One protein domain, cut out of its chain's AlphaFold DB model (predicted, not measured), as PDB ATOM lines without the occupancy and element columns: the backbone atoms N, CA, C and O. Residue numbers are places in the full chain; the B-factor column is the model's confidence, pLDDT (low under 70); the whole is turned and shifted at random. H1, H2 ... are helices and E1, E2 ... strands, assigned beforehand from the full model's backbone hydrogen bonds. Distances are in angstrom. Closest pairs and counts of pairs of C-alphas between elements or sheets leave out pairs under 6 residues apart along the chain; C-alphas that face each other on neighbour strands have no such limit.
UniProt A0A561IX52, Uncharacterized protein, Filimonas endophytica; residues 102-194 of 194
ATOM      1  N   ILE A 102      76.405  30.919 156.063       66.38
ATOM      2  CA  ILE A 102      75.950  31.079 154.666       66.38
ATOM      3  C   ILE A 102      75.960  29.763 153.884       66.38
ATOM      4  O   ILE A 102      75.101  29.545 153.032       66.38
ATOM      5  N   ASN A 103      76.875  28.847 154.201       63.19
ATOM      6  CA  ASN A 103      76.994  27.566 153.504       63.19
ATOM      7  C   ASN A 103      75.696  26.738 153.569       63.19
ATOM      8  O   ASN A 103      75.295  26.111 152.586       63.19
ATOM      9  N   LYS A 104      74.972  26.797 154.698       63.00
ATOM     10  CA  LYS A 104      73.687  26.101 154.865       63.00
ATOM     11  C   LYS A 104      72.571  26.743 154.040       63.00
ATOM     12  O   LYS A 104      71.724  26.030 153.503       63.00
ATOM     13  N   GLU A 105      72.565  28.066 153.919       68.88
ATOM     14  CA  GLU A 105      71.605  28.778 153.070       68.88
ATOM     15  C   GLU A 105      71.864  28.498 151.593       68.88
ATOM     16  O   GLU A 105      70.932  28.267 150.825       68.88
ATOM     17  N   LEU A 106      73.137  28.450 151.204       73.50
ATOM     18  CA  LEU A 106      73.556  28.257 149.828       73.50
ATOM     19  C   LEU A 106      73.186  26.861 149.309       73.50
ATOM     20  O   LEU A 106      72.611  26.745 148.226       73.50
ATOM     21  N   ARG A 107      73.401  25.814 150.121       70.56
ATOM     22  CA  ARG A 107      72.951  24.438 149.829       70.56
ATOM     23  C   ARG A 107      71.441  24.319 149.628       70.56
ATOM     24  O   ARG A 107      70.998  23.470 148.864       70.56
ATOM     25  N   ASN A 108      70.656  25.153 150.308       70.81
ATOM     26  CA  ASN A 108      69.194  25.105 150.272       70.81
ATOM     27  C   ASN A 108      68.575  26.146 149.327       70.81
ATOM     28  O   ASN A 108      67.348  26.228 149.205       70.81
ATOM     29  N   ASN A 109      69.395  26.937 148.632       82.94
ATOM     30  CA  ASN A 109      68.908  28.002 147.771       82.94
ATOM     31  C   ASN A 109      68.364  27.438 146.449       82.94
ATOM     32  O   ASN A 109      69.074  27.308 145.451       82.94
ATOM     33  N   ARG A 110      67.057  27.148 146.434       82.75
ATOM     34  CA  ARG A 110      66.341  26.611 145.264       82.75
ATOM     35  C   ARG A 110      66.508  27.470 144.012       82.75
ATOM     36  O   ARG A 110      66.647  26.930 142.921       82.75
ATOM     37  N   ARG A 111      66.526  28.800 144.152       83.62
ATOM     38  CA  ARG A 111      66.697  29.715 143.015       83.62
ATOM     39  C   ARG A 111      68.066  29.530 142.370       83.62
ATOM     40  O   ARG A 111      68.153  29.451 141.149       83.62
ATOM     41  N   LEU A 112      69.109  29.458 143.190       85.44
ATOM     42  CA  LEU A 112      70.476  29.274 142.720       85.44
ATOM     43  C   LEU A 112      70.671  27.891 142.084       85.44
ATOM     44  O   LEU A 112      71.269  27.788 141.017       85.44
ATOM     45  N   ILE A 113      70.112  26.845 142.699       87.06
ATOM     46  CA  ILE A 113      70.112  25.483 142.150       87.06
ATOM     47  C   ILE A 113      69.420  25.453 140.784       87.06
ATOM     48  O   ILE A 113      69.972  24.908 139.832       87.06
ATOM     49  N   ASN A 114      68.247  26.074 140.658       86.62
ATOM     50  CA  ASN A 114      67.517  26.125 139.392       86.62
ATOM     51  C   ASN A 114      68.283  26.918 138.326       86.62
ATOM     52  O   ASN A 114      68.367  26.474 137.188       86.62
ATOM     53  N   ALA A 115      68.883  28.055 138.686       87.38
ATOM     54  CA  ALA A 115      69.722  28.836 137.778       87.38
ATOM     55  C   ALA A 115      70.932  28.025 137.279       87.38
ATOM     56  O   ALA A 115      71.243  28.031 136.089       87.38
ATOM     57  N   ALA A 116      71.576  27.274 138.172       88.69
ATOM     58  CA  ALA A 116      72.680  26.390 137.826       88.69
ATOM     59  C   ALA A 116      72.247  25.239 136.901       88.69
ATOM     60  O   ALA A 116      72.940  24.974 135.923       88.69
ATOM     61  N   LYS A 117      71.092  24.604 137.156       88.31
ATOM     62  CA  LYS A 117      70.521  23.579 136.261       88.31
ATOM     63  C   LYS A 117      70.253  24.149 134.870       88.31
ATOM     64  O   LYS A 117      70.776  23.638 133.889       88.31
ATOM     65  N   THR A 118      69.549  25.280 134.798       87.56
ATOM     66  CA  THR A 118      69.265  25.982 133.538       87.56
ATOM     67  C   THR A 118      70.545  26.318 132.775       87.56
ATOM     68  O   THR A 118      70.582  26.169 131.556       87.56
ATOM     69  N   TYR A 119      71.601  26.760 133.461       89.19
ATOM     70  CA  TYR A 119      72.893  27.008 132.825       89.19
ATOM     71  C   TYR A 119      73.516  25.718 132.276       89.19
ATOM     72  O   TYR A 119      73.918  25.693 131.116       89.19
ATOM     73  N   ILE A 120      73.569  24.643 133.067       88.12
ATOM     74  CA  ILE A 120      74.145  23.365 132.629       88.12
ATOM     75  C   ILE A 120      73.390  22.827 131.411       88.12
ATOM     76  O   ILE A 120      74.017  22.513 130.401       88.12
ATOM     77  N   ASP A 121      72.063  22.790 131.467       86.06
ATOM     78  CA  ASP A 121      71.238  22.178 130.423       86.06
ATOM     79  C   ASP A 121      71.311  22.945 129.091       86.06
ATOM     80  O   ASP A 121      71.352  22.324 128.026       86.06
ATOM     81  N   ASN A 122      71.366  24.284 129.152       84.56
ATOM     82  CA  ASN A 122      71.279  25.150 127.969       84.56
ATOM     83  C   ASN A 122      72.630  25.645 127.437       84.56
ATOM     84  O   ASN A 122      72.744  25.928 126.249       84.56
ATOM     85  N   GLN A 123      73.636  25.818 128.299       86.12
ATOM     86  CA  GLN A 123      74.920  26.447 127.942       86.12
ATOM     87  C   GLN A 123      76.089  25.456 127.936       86.12
ATOM     88  O   GLN A 123      77.224  25.813 127.596       86.12
ATOM     89  N   THR A 124      75.844  24.200 128.320       84.25
ATOM     90  CA  THR A 124      76.861  23.150 128.335       84.25
ATOM     91  C   THR A 124      76.412  21.932 127.540       84.25
ATOM     92  O   THR A 124      75.226  21.646 127.402       84.25
ATOM     93  N   ASN A 125      77.391  21.173 127.051       85.00
ATOM     94  CA  ASN A 125      77.146  19.885 126.404       85.00
ATOM     95  C   ASN A 125      77.020  18.745 127.427       85.00
ATOM     96  O   ASN A 125      77.084  17.574 127.057       85.00
ATOM     97  N   TRP A 126      76.907  19.058 128.723       86.06
ATOM     98  CA  TRP A 126      76.782  18.035 129.747       86.06
ATOM     99  C   TRP A 126      75.396  17.394 129.656       86.06
ATOM    100  O   TRP A 126      74.372  18.061 129.487       86.06
ATOM    101  N   ARG A 127      75.382  16.068 129.773       82.75
ATOM    102  CA  ARG A 127      74.173  15.247 129.877       82.75
ATOM    103  C   ARG A 127      74.313  14.350 131.107       82.75
ATOM    104  O   ARG A 127      74.613  13.167 130.956       82.75
ATOM    105  N   PRO A 128      74.221  14.914 132.330       83.44
ATOM    106  CA  PRO A 128      74.310  14.113 133.544       83.44
ATOM    107  C   PRO A 128      73.195  13.064 133.541       83.44
ATOM    108  O   PRO A 128      72.045  13.381 133.238       83.44
ATOM    109  N   ALA A 129      73.536  11.814 133.852       80.56
ATOM    110  CA  ALA A 129      72.559  10.735 133.900       80.56
ATOM    111  C   ALA A 129      71.590  10.917 135.077       80.56
ATOM    112  O   ALA A 129      71.898  11.615 136.052       80.56
ATOM    113  N   ASN A 130      70.450  10.226 135.009       78.50
ATOM    114  CA  ASN A 130      69.463  10.252 136.080       78.50
ATOM    115  C   ASN A 130      70.094   9.879 137.436       78.50
ATOM    116  O   ASN A 130      70.880   8.938 137.518       78.50
ATOM    117  N   ASN A 131      69.758  10.622 138.493       79.56
ATOM    118  CA  ASN A 131      70.286  10.473 139.853       79.56
ATOM    119  C   ASN A 131      71.797  10.768 140.021       79.56
ATOM    120  O   ASN A 131      72.383  10.451 141.057       79.56
ATOM    121  N   THR A 132      72.440  11.415 139.043       86.00
ATOM    122  CA  THR A 132      73.842  11.852 139.177       86.00
ATOM    123  C   THR A 132      73.939  13.147 139.985       86.00
ATOM    124  O   THR A 132      73.004  13.950 140.028       86.00
ATOM    125  N   THR A 133      75.081  13.371 140.638       88.88
ATOM    126  CA  THR A 133      75.362  14.616 141.364       88.88
ATOM    127  C   THR A 133      76.406  15.447 140.626       88.88
ATOM    128  O   THR A 133      77.509  14.977 140.353       88.88
ATOM    129  N   VAL A 134      76.067  16.704 140.347       89.94
ATOM    130  CA  VAL A 134      77.004  17.732 139.894       89.94
ATOM    131  C   VAL A 134      77.436  18.549 141.106       89.94
ATOM    132  O   VAL A 134      76.609  19.145 141.802       89.94
ATOM    133  N   ASN A 135      78.740  18.584 141.358       90.56
ATOM    134  CA  ASN A 135      79.301  19.369 142.449       90.56
ATOM    135  C   ASN A 135      79.519  20.804 141.980       90.56
ATOM    136  O   ASN A 135      80.139  21.027 140.944       90.56
ATOM    137  N   ALA A 136      79.033  21.769 142.749       90.12
ATOM    138  CA  ALA A 136      79.239  23.187 142.506       90.12
ATOM    139  C   ALA A 136      80.056  23.791 143.650       90.12
ATOM    140  O   ALA A 136      79.814  23.502 144.818       90.12
ATOM    141  N   THR A 137      81.013  24.651 143.337       88.44
ATOM    142  CA  THR A 137      81.817  25.369 144.329       88.44
ATOM    143  C   THR A 137      81.732  26.857 144.046       88.44
ATOM    144  O   THR A 137      81.930  27.270 142.907       88.44
ATOM    145  N   LEU A 138      81.414  27.654 145.068       86.44
ATOM    146  CA  LEU A 138      81.393  29.108 144.958       86.44
ATOM    147  C   LEU A 138      82.757  29.678 145.368       86.44
ATOM    148  O   LEU A 138      83.265  29.387 146.449       86.44
ATOM    149  N   GLU A 139      83.328  30.511 144.509       86.44
ATOM    150  CA  GLU A 139      84.616  31.173 144.702       86.44
ATOM    151  C   GLU A 139      84.433  32.691 144.588       86.44
ATOM    152  O   GLU A 139      83.630  33.163 143.782       86.44
ATOM    153  N   LEU A 140      85.179  33.465 145.382       86.69
ATOM    154  CA  LEU A 140      85.226  34.925 145.271       86.69
ATOM    155  C   LEU A 140      86.598  35.323 144.741       86.69
ATOM    156  O   LEU A 140      87.611  35.096 145.402       86.69
ATOM    157  N   ARG A 141      86.627  35.932 143.558       88.12
ATOM    158  CA  ARG A 141      87.852  36.382 142.892       88.12
ATOM    159  C   ARG A 141      87.692  37.847 142.530       88.12
ATOM    160  O   ARG A 141      86.756  38.185 141.814       88.12
ATOM    161  N   PHE A 142      88.570  38.705 143.050       87.38
ATOM    162  CA  PHE A 142      88.532  40.155 142.805       87.38
ATOM    163  C   PHE A 142      87.138  40.778 143.026       87.38
ATOM    164  O   PHE A 142      86.651  41.584 142.241       87.38
ATOM    165  N   GLY A 143      86.449  40.336 144.083       84.75
ATOM    166  CA  GLY A 143      85.103  40.801 144.420       84.75
ATOM    167  C   GLY A 143      83.972  40.319 143.495       84.75
ATOM    168  O   GLY A 143      82.812  40.667 143.713       84.75
ATOM    169  N   GLU A 144      84.272  39.473 142.507       87.88
ATOM    170  CA  GLU A 144      83.289  38.765 141.689       87.88
ATOM    171  C   GLU A 144      83.095  37.321 142.169       87.88
ATOM    172  O   GLU A 144      84.036  36.625 142.552       87.88
ATOM    173  N   LEU A 145      81.846  36.854 142.129       89.12
ATOM    174  CA  LEU A 145      81.482  35.486 142.490       89.12
ATOM    175  C   LEU A 145      81.494  34.583 141.259       89.12
ATOM    176  O   LEU A 145      80.806  34.858 140.272       89.12
ATOM    177  N   PHE A 146      82.213  33.473 141.360       89.94
ATOM    178  CA  PHE A 146      82.327  32.442 140.339       89.94
ATOM    179  C   PHE A 146      81.792  31.120 140.864       89.94
ATOM    180  O   PHE A 146      82.030  30.758 142.013       89.94
ATOM    181  N   VAL A 147      81.089  30.386 140.011       90.56
ATOM    182  CA  VAL A 147      80.664  29.018 140.287       90.56
ATOM    183  C   VAL A 147      81.498  28.077 139.434       90.56
ATOM    184  O   VAL A 147      81.499  28.167 138.207       90.56
ATOM    185  N   THR A 148      82.198  27.167 140.097       91.38
ATOM    186  CA  THR A 148      82.922  26.067 139.472       91.38
ATOM    187  C   THR A 148      82.074  24.804 139.575       91.38
ATOM    188  O   THR A 148      81.849  24.291 140.668       91.38
ATOM    189  N   PHE A 149      81.617  24.285 138.444       91.75
ATOM    190  CA  PHE A 149      80.929  23.006 138.334       91.75
ATOM    191  C   PHE A 149      81.921  21.884 138.041       91.75
ATOM    192  O   PHE A 149      82.824  22.047 137.220       91.75
ATOM    193  N   LYS A 150      81.723  20.728 138.674       91.56
ATOM    194  CA  LYS A 150      82.483  19.496 138.449       91.56
ATOM    195  C   LYS A 150      81.538  18.317 138.252       91.56
ATOM    196  O   LYS A 150      80.666  18.067 139.088       91.56
ATOM    197  N   HIS A 151      81.752  17.583 137.167       88.00
ATOM    198  CA  HIS A 151      81.021  16.369 136.825       88.00
ATOM    199  C   HIS A 151      81.977  15.365 136.163       88.00
ATOM    200  O   HIS A 151      82.467  15.593 135.055       88.00
ATOM    201  N   GLY A 152      82.289  14.266 136.857       85.69
ATOM    202  CA  GLY A 152      83.332  13.332 136.422       85.69
ATOM    203  C   GLY A 152      84.691  14.030 136.268       85.69
ATOM    204  O   GLY A 152      85.148  14.702 137.189       85.69
ATOM    205  N   GLN A 153      85.311  13.894 135.091       85.94
ATOM    206  CA  GLN A 153      86.572  14.566 134.729       85.94
ATOM    207  C   GLN A 153      86.369  15.969 134.131       85.94
ATOM    208  O   GLN A 153      87.333  16.661 133.812       85.94
ATOM    209  N   GLN A 154      85.120  16.400 133.944       88.00
ATOM    210  CA  GLN A 154      84.812  17.695 133.351       88.00
ATOM    211  C   GLN A 154      84.646  18.752 134.445       88.00
ATOM    212  O   GLN A 154      83.956  18.545 135.447       88.00
ATOM    213  N   GLN A 155      85.255  19.914 134.220       91.88
ATOM    214  CA  GLN A 155      85.100  21.094 135.058       91.88
ATOM    215  C   GLN A 155      84.734  22.289 134.184       91.88
ATOM    216  O   GLN A 155      85.293  22.471 133.104       91.88
ATOM    217  N   ARG A 156      83.818  23.125 134.669       91.50
ATOM    218  CA  ARG A 156      83.481  24.398 134.031       91.50
ATOM    219  C   ARG A 156      83.327  25.479 135.087       91.50
ATOM    220  O   ARG A 156      82.696  25.243 136.109       91.50
ATOM    221  N   GLN A 157      83.920  26.643 134.855       92.31
ATOM    222  CA  GLN A 157      83.814  27.799 135.740       92.31
ATOM    223  C   GLN A 157      83.068  28.914 135.017       92.31
ATOM    224  O   GLN A 157      83.317  29.147 133.839       92.31
ATOM    225  N   GLU A 158      82.174  29.595 135.725       92.94
ATOM    226  CA  GLU A 158      81.383  30.690 135.173       92.94
ATOM    227  C   GLU A 158      81.091  31.755 136.235       92.94
ATOM    228  O   GLU A 158      81.054  31.460 137.432       92.94
ATOM    229  N   ARG A 159      80.850  33.003 135.820       91.06
ATOM    230  CA  ARG A 159      80.386  34.056 136.735       91.06
ATOM    231  C   ARG A 159      78.987  33.741 137.248       91.06
ATOM    232  O   ARG A 159      78.070  33.513 136.465       91.06
ATOM    233  N   LEU A 160      78.768  33.885 138.553       90.12
ATOM    234  CA  LEU A 160      77.448  33.698 139.160       90.12
ATOM    235  C   LEU A 160      76.377  34.605 138.524       90.12
ATOM    236  O   LEU A 160      75.215  34.222 138.417       90.12
ATOM    237  N   ALA A 161      76.765  35.799 138.066       88.56
ATOM    238  CA  ALA A 161      75.848  36.727 137.407       88.56
ATOM    239  C   ALA A 161      75.250  36.139 136.122       88.56
ATOM    240  O   ALA A 161      74.076  36.363 135.853       88.56
ATOM    241  N   VAL A 162      76.034  35.359 135.371       87.94
ATOM    242  CA  VAL A 162      75.600  34.721 134.121       87.94
ATOM    243  C   VAL A 162      74.562  33.640 134.408       87.94
ATOM    244  O   VAL A 162      73.541  33.572 133.730       87.94
ATOM    245  N   LEU A 163      74.761  32.836 135.455       87.06
ATOM    246  CA  LEU A 163      73.795  31.806 135.857       87.06
ATOM    247  C   LEU A 163      72.440  32.436 136.198       87.06
ATOM    248  O   LEU A 163      71.396  31.947 135.781       87.06
ATOM    249  N   GLU A 164      72.454  33.544 136.941       84.56
ATOM    250  CA  GLU A 164      71.240  34.233 137.388       84.56
ATOM    251  C   GLU A 164      70.475  34.942 136.257       84.56
ATOM    252  O   GLU A 164      69.286  35.227 136.429       84.56
ATOM    253  N   THR A 165      71.131  35.244 135.131       82.94
ATOM    254  CA  THR A 165      70.525  35.892 133.955       82.94
ATOM    255  C   THR A 165      70.253  34.932 132.800       82.94
ATOM    256  O   THR A 165      69.536  35.310 131.871       82.94
ATOM    257  N   THR A 166      70.775  33.700 132.851       76.44
ATOM    258  CA  THR A 166      70.553  32.685 131.816       76.44
ATOM    259  C   THR A 166      69.061  32.385 131.709       76.44
ATOM    260  O   THR A 166      68.424  31.935 132.662       76.44
ATOM    261  N   ARG A 167      68.497  32.635 130.526       68.50
ATOM    262  CA  ARG A 167      67.120  32.269 130.190       68.50
ATOM    263  C   ARG A 167      67.123  30.947 129.422       68.50
ATOM    264  O   ARG A 167      68.063  30.707 128.663       68.50
ATOM    265  N   PRO A 168      66.092  30.104 129.585       59.84
ATOM    266  CA  PRO A 168      65.900  28.967 128.694       59.84
ATOM    267  C   PRO A 168      65.776  29.477 127.251       59.84
ATOM    268  O   PRO A 168      65.074  30.459 126.991       59.84
ATOM    269  N   CYS A 169      66.506  28.860 126.322       51.31
ATOM    270  CA  CYS A 169      66.488  29.263 124.921       51.31
ATOM    271  C   CYS A 169      65.154  28.830 124.288       51.31
ATOM    272  O   CYS A 169      64.745  27.680 124.435       51.31
ATOM    273  N   ALA A 170      64.471  29.736 123.580       50.34
ATOM    274  CA  ALA A 170      63.131  29.505 123.020       50.34
ATOM    275  C   ALA A 170      63.068  28.390 121.952       50.34
ATOM    276  O   ALA A 170      61.987  27.948 121.578       50.34
ATOM    277  N   THR A 171      64.217  27.923 121.462       48.28
ATOM    278  CA  THR A 171      64.339  26.900 120.415       48.28
ATOM    279  C   THR A 171      64.405  25.464 120.931       48.28
ATOM    280  O   THR A 171      64.413  24.541 120.123       48.28
ATOM    281  N   THR A 172      64.406  25.230 122.245       43.72
ATOM    282  CA  THR A 172      64.384  23.871 122.812       43.72
ATOM    283  C   THR A 172      63.001  23.557 123.383       43.72
ATOM    284  O   THR A 172      62.824  23.358 124.579       43.72
ATOM    285  N   PHE A 173      61.991  23.482 122.511       41.78
ATOM    286  CA  PHE A 173      60.741  22.778 122.817       41.78
ATOM    287  C   PHE A 173      60.985  21.267 122.790       41.78
ATOM    288  O   PHE A 173      60.414  20.564 121.972       41.78
ATOM    289  N   HIS A 174      61.835  20.742 123.670       37.56
ATOM    290  CA  HIS A 174      61.800  19.319 123.977       37.56
ATOM    291  C   HIS A 174      62.088  19.088 125.454       37.56
ATOM    292  O   HIS A 174      63.212  19.203 125.928       37.56
ATOM    293  N   LEU A 175      60.992  18.690 126.100       40.00
ATOM    294  CA  LEU A 175      60.824  18.179 127.449       40.00
ATOM    295  C   LEU A 175      60.881  19.245 128.555       40.00
ATOM    296  O   LEU A 175      61.818  20.041 128.611       40.00
ATOM    297  N   PRO A 176      59.875  19.274 129.456       39.94
ATOM    298  CA  PRO A 176      59.981  20.067 130.671       39.94
ATOM    299  C   PRO A 176      61.272  19.649 131.367       39.94
ATOM    300  O   PRO A 176      61.553  18.452 131.428       39.94
ATOM    301  N   ALA A 177      62.053  20.617 131.859       43.72
ATOM    302  CA  ALA A 177      63.200  20.341 132.711       43.72
ATOM    303  C   ALA A 177      62.737  19.340 133.771       43.72
ATOM    304  O   ALA A 177      61.943  19.679 134.651       43.72
ATOM    305  N   THR A 178      63.129  18.075 133.625       46.97
ATOM    306  CA  THR A 178      62.774  17.056 134.593       46.97
ATOM    307  C   THR A 178      63.540  17.456 135.834       46.97
ATOM    308  O   THR A 178      64.754  17.294 135.929       46.97
ATOM    309  N   TYR A 179      62.826  18.063 136.781       51.25
ATOM    310  CA  TYR A 179      63.371  18.553 138.045       51.25
ATOM    311  C   TYR A 179      64.133  17.454 138.818       51.25
ATOM    312  O   TYR A 179      64.898  17.770 139.732       51.25
ATOM    313  N   GLU A 180      63.999  16.195 138.391       56.38
ATOM    314  CA  GLU A 180      64.556  14.983 138.978       56.38
ATOM    315  C   GLU A 180      65.727  14.332 138.221       56.38
ATOM    316  O   GLU A 180      66.260  13.345 138.720       56.38
ATOM    317  N   SER A 181      66.176  14.843 137.064       69.25
ATOM    318  CA  SER A 181      67.246  14.165 136.306       69.25
ATOM    319  C   SER A 181      68.562  14.121 137.090       69.25
ATOM    320  O   SER A 181      69.098  13.055 137.348       69.25
ATOM    321  N   TYR A 182      69.069  15.241 137.593       80.69
ATOM    322  CA  TYR A 182      70.286  15.240 138.410       80.69
ATOM    323  C   TYR A 182      70.234  16.265 139.542       80.69
ATOM    324  O   TYR A 182      69.408  17.188 139.571       80.69
ATOM    325  N   ARG A 183      71.113  16.078 140.530       85.62
ATOM    326  CA  ARG A 183      71.215  16.925 141.724       85.62
ATOM    327  C   ARG A 183      72.412  17.856 141.597       85.62
ATOM    328  O   ARG A 183      73.481  17.434 141.171       85.62
ATOM    329  N   ILE A 184      72.238  19.111 141.998       85.75
ATOM    330  CA  ILE A 184      73.346  20.055 142.163       85.75
ATOM    331  C   ILE A 184      73.581  20.216 143.654       85.75
ATOM    332  O   ILE A 184      72.654  20.563 144.386       85.75
ATOM    333  N   ILE A 185      74.811  19.968 144.092       86.69
ATOM    334  CA  ILE A 185      75.215  20.175 145.480       86.69
ATOM    335  C   ILE A 185      76.288  21.247 145.503       86.69
ATOM    336  O   ILE A 185      77.375  21.067 144.953       86.69
ATOM    337  N   PHE A 186      75.976  22.360 146.162       84.44
ATOM    338  CA  PHE A 186      76.976  23.363 146.475       84.44
ATOM    339  C   PHE A 186      77.818  22.891 147.655       84.44
ATOM    340  O   PHE A 186      77.305  22.618 148.738       84.44
ATOM    341  N   GLN A 187      79.112  22.759 147.409       80.12
ATOM    342  CA  GLN A 187      80.092  22.341 148.391       80.12
ATOM    343  C   GLN A 187      80.397  23.492 149.348       80.12
ATOM    344  O   GLN A 187      80.448  24.656 148.935       80.12
ATOM    345  N   ASP A 188      80.656  23.145 150.609       65.00
ATOM    346  CA  ASP A 188      81.162  24.091 151.599       65.00
ATOM    347  C   ASP A 188      82.612  24.382 151.255       65.00
ATOM    348  O   ASP A 188      83.536  23.724 151.727       65.00
ATOM    349  N   SER A 189      82.816  25.358 150.390       56.22
ATOM    350  CA  SER A 189      84.123  25.953 150.255       56.22
ATOM    351  C   SER A 189      84.114  27.239 151.063       56.22
ATOM    352  O   SER A 189      83.207  28.053 150.866       56.22
ATOM    353  N   PRO A 190      85.109  27.492 151.936       55.38
ATOM    354  CA  PRO A 190      85.404  28.883 152.253       55.38
ATOM    355  C   PRO A 190      85.574  29.582 150.902       55.38
ATOM    356  O   PRO A 190      86.159  28.974 150.003       55.38
ATOM    357  N   LEU A 191      85.013  30.779 150.710       60.12
ATOM    358  CA  LEU A 191      85.240  31.529 149.474       60.12
ATOM    359  C   LEU A 191      86.754  31.590 149.251       60.12
ATOM    360  O   LEU A 191      87.460  32.296 149.973       60.12
ATOM    361  N   ILE A 192      87.257  30.767 148.324       52.56
ATOM    362  CA  ILE A 192      88.689  30.628 148.092       52.56
ATOM    363  C   ILE A 192      89.085  31.918 147.400       52.56
ATOM    364  O   ILE A 192      88.778  32.120 146.227       52.56
ATOM    365  N   ARG A 193      89.731  32.798 148.157       59.56
ATOM    366  CA  ARG A 193      90.335  34.015 147.635       59.56
ATOM    367  C   ARG A 193      91.640  33.598 146.968       59.56
ATOM    368  O   ARG A 193      92.577  33.201 147.658       59.56
ATOM    369  N   ARG A 194      91.645  33.587 145.637       48.56
ATOM    370  CA  ARG A 194      92.837  33.352 144.812       48.56
ATOM    371  C   ARG A 194      93.342  34.659 144.238       48.56
ATOM    372  O   ARG A 194      92.479  35.471 143.838       48.56
TER     373      ARG A 194
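This is residues 102 to 194 of the 194 residues of an uncharacterized protein of Filimonas endophytica (UniProt A0A561IX52). One strongly twisted sheet of four strands has its longest helix, H2, slantwise over one face, while short H3 packs on H2 about perpendicular to it and short H1 only grazes the sheet near the end of E4. From H3 a long link, residues 166 to 181, swings wide past H2 and comes back to the edge strand E4. The printed part has 93 residues, with three named helices and four named strands in the order H1 H2 E1 E2 E3 H3 E4; the sheet is mixed, in the order E3 E2 E1 E4, with E4 parallel to E1 and the other pairs antiparallel. The class is mixed, helices and strands, and the whole is compact, with a radius of gyration of the C-alphas of 13.2 A and spans of 40 by 26 by 25 A, only just elongated.

H1 is residues 102 to 107, from C-alpha 102 at (75.950, 31.079, 154.666). H2 is residues 110 to 123, 19.3 A long. E1, residues 132 to 141, is 28.5 A long and begins at C-alpha 132 at (73.842, 11.852, 139.177). E2, residues 144 to 151, is 23.0 A long, and E3, residues 154 to 159, is 17.3 A. H3 is residues 160 to 165. E4, residues 182 to 186, is 13.3 A long and ends at C-alpha 186 at (76.976, 23.363, 146.475).

E1, E2 and E3 form a meander, each strand the antiparallel neighbour of the one before, with hairpins E1 and E2, and E2 and E3. N 137 and O 148 are 2.8 A apart, and N 149 and O 156 2.7 A, within hydrogen-bond range. E4 is parallel to E1, with N 134 and O 183 at 2.8 A. E3, H3 and E4 are a split strand-helix-strand unit, two strands running the same way with a helix between them in the chain and E2 and E1 between them in the sheet; its crossover is right-handed. H2 is on the sheet at a height of 8.4 A, over E4, only just not over E1 too, on which 2 of its C-alphas fall. H2 and H3 touch, about perpendicular at 81 degrees; their closest C-alphas are those of Ala 115 and Leu 163, 5.4 A apart. The closest C-alphas of H1 and E4, those of Arg 107 and Phe 186, are 5.3 A apart. In H1, H2 and H3 every O i to N i+4 pair is within hydrogen-bond range.

The two C-alphas farthest apart, those of Phe 173 and Arg 194, are 40.3 A apart. The printed part has no cut, and the link from H3 to E4 is long, with 16 residues. The mean pLDDT of the printed part is 77.1, and residues 102 to 105, 167 to 181 and 188 to 194 are under 70.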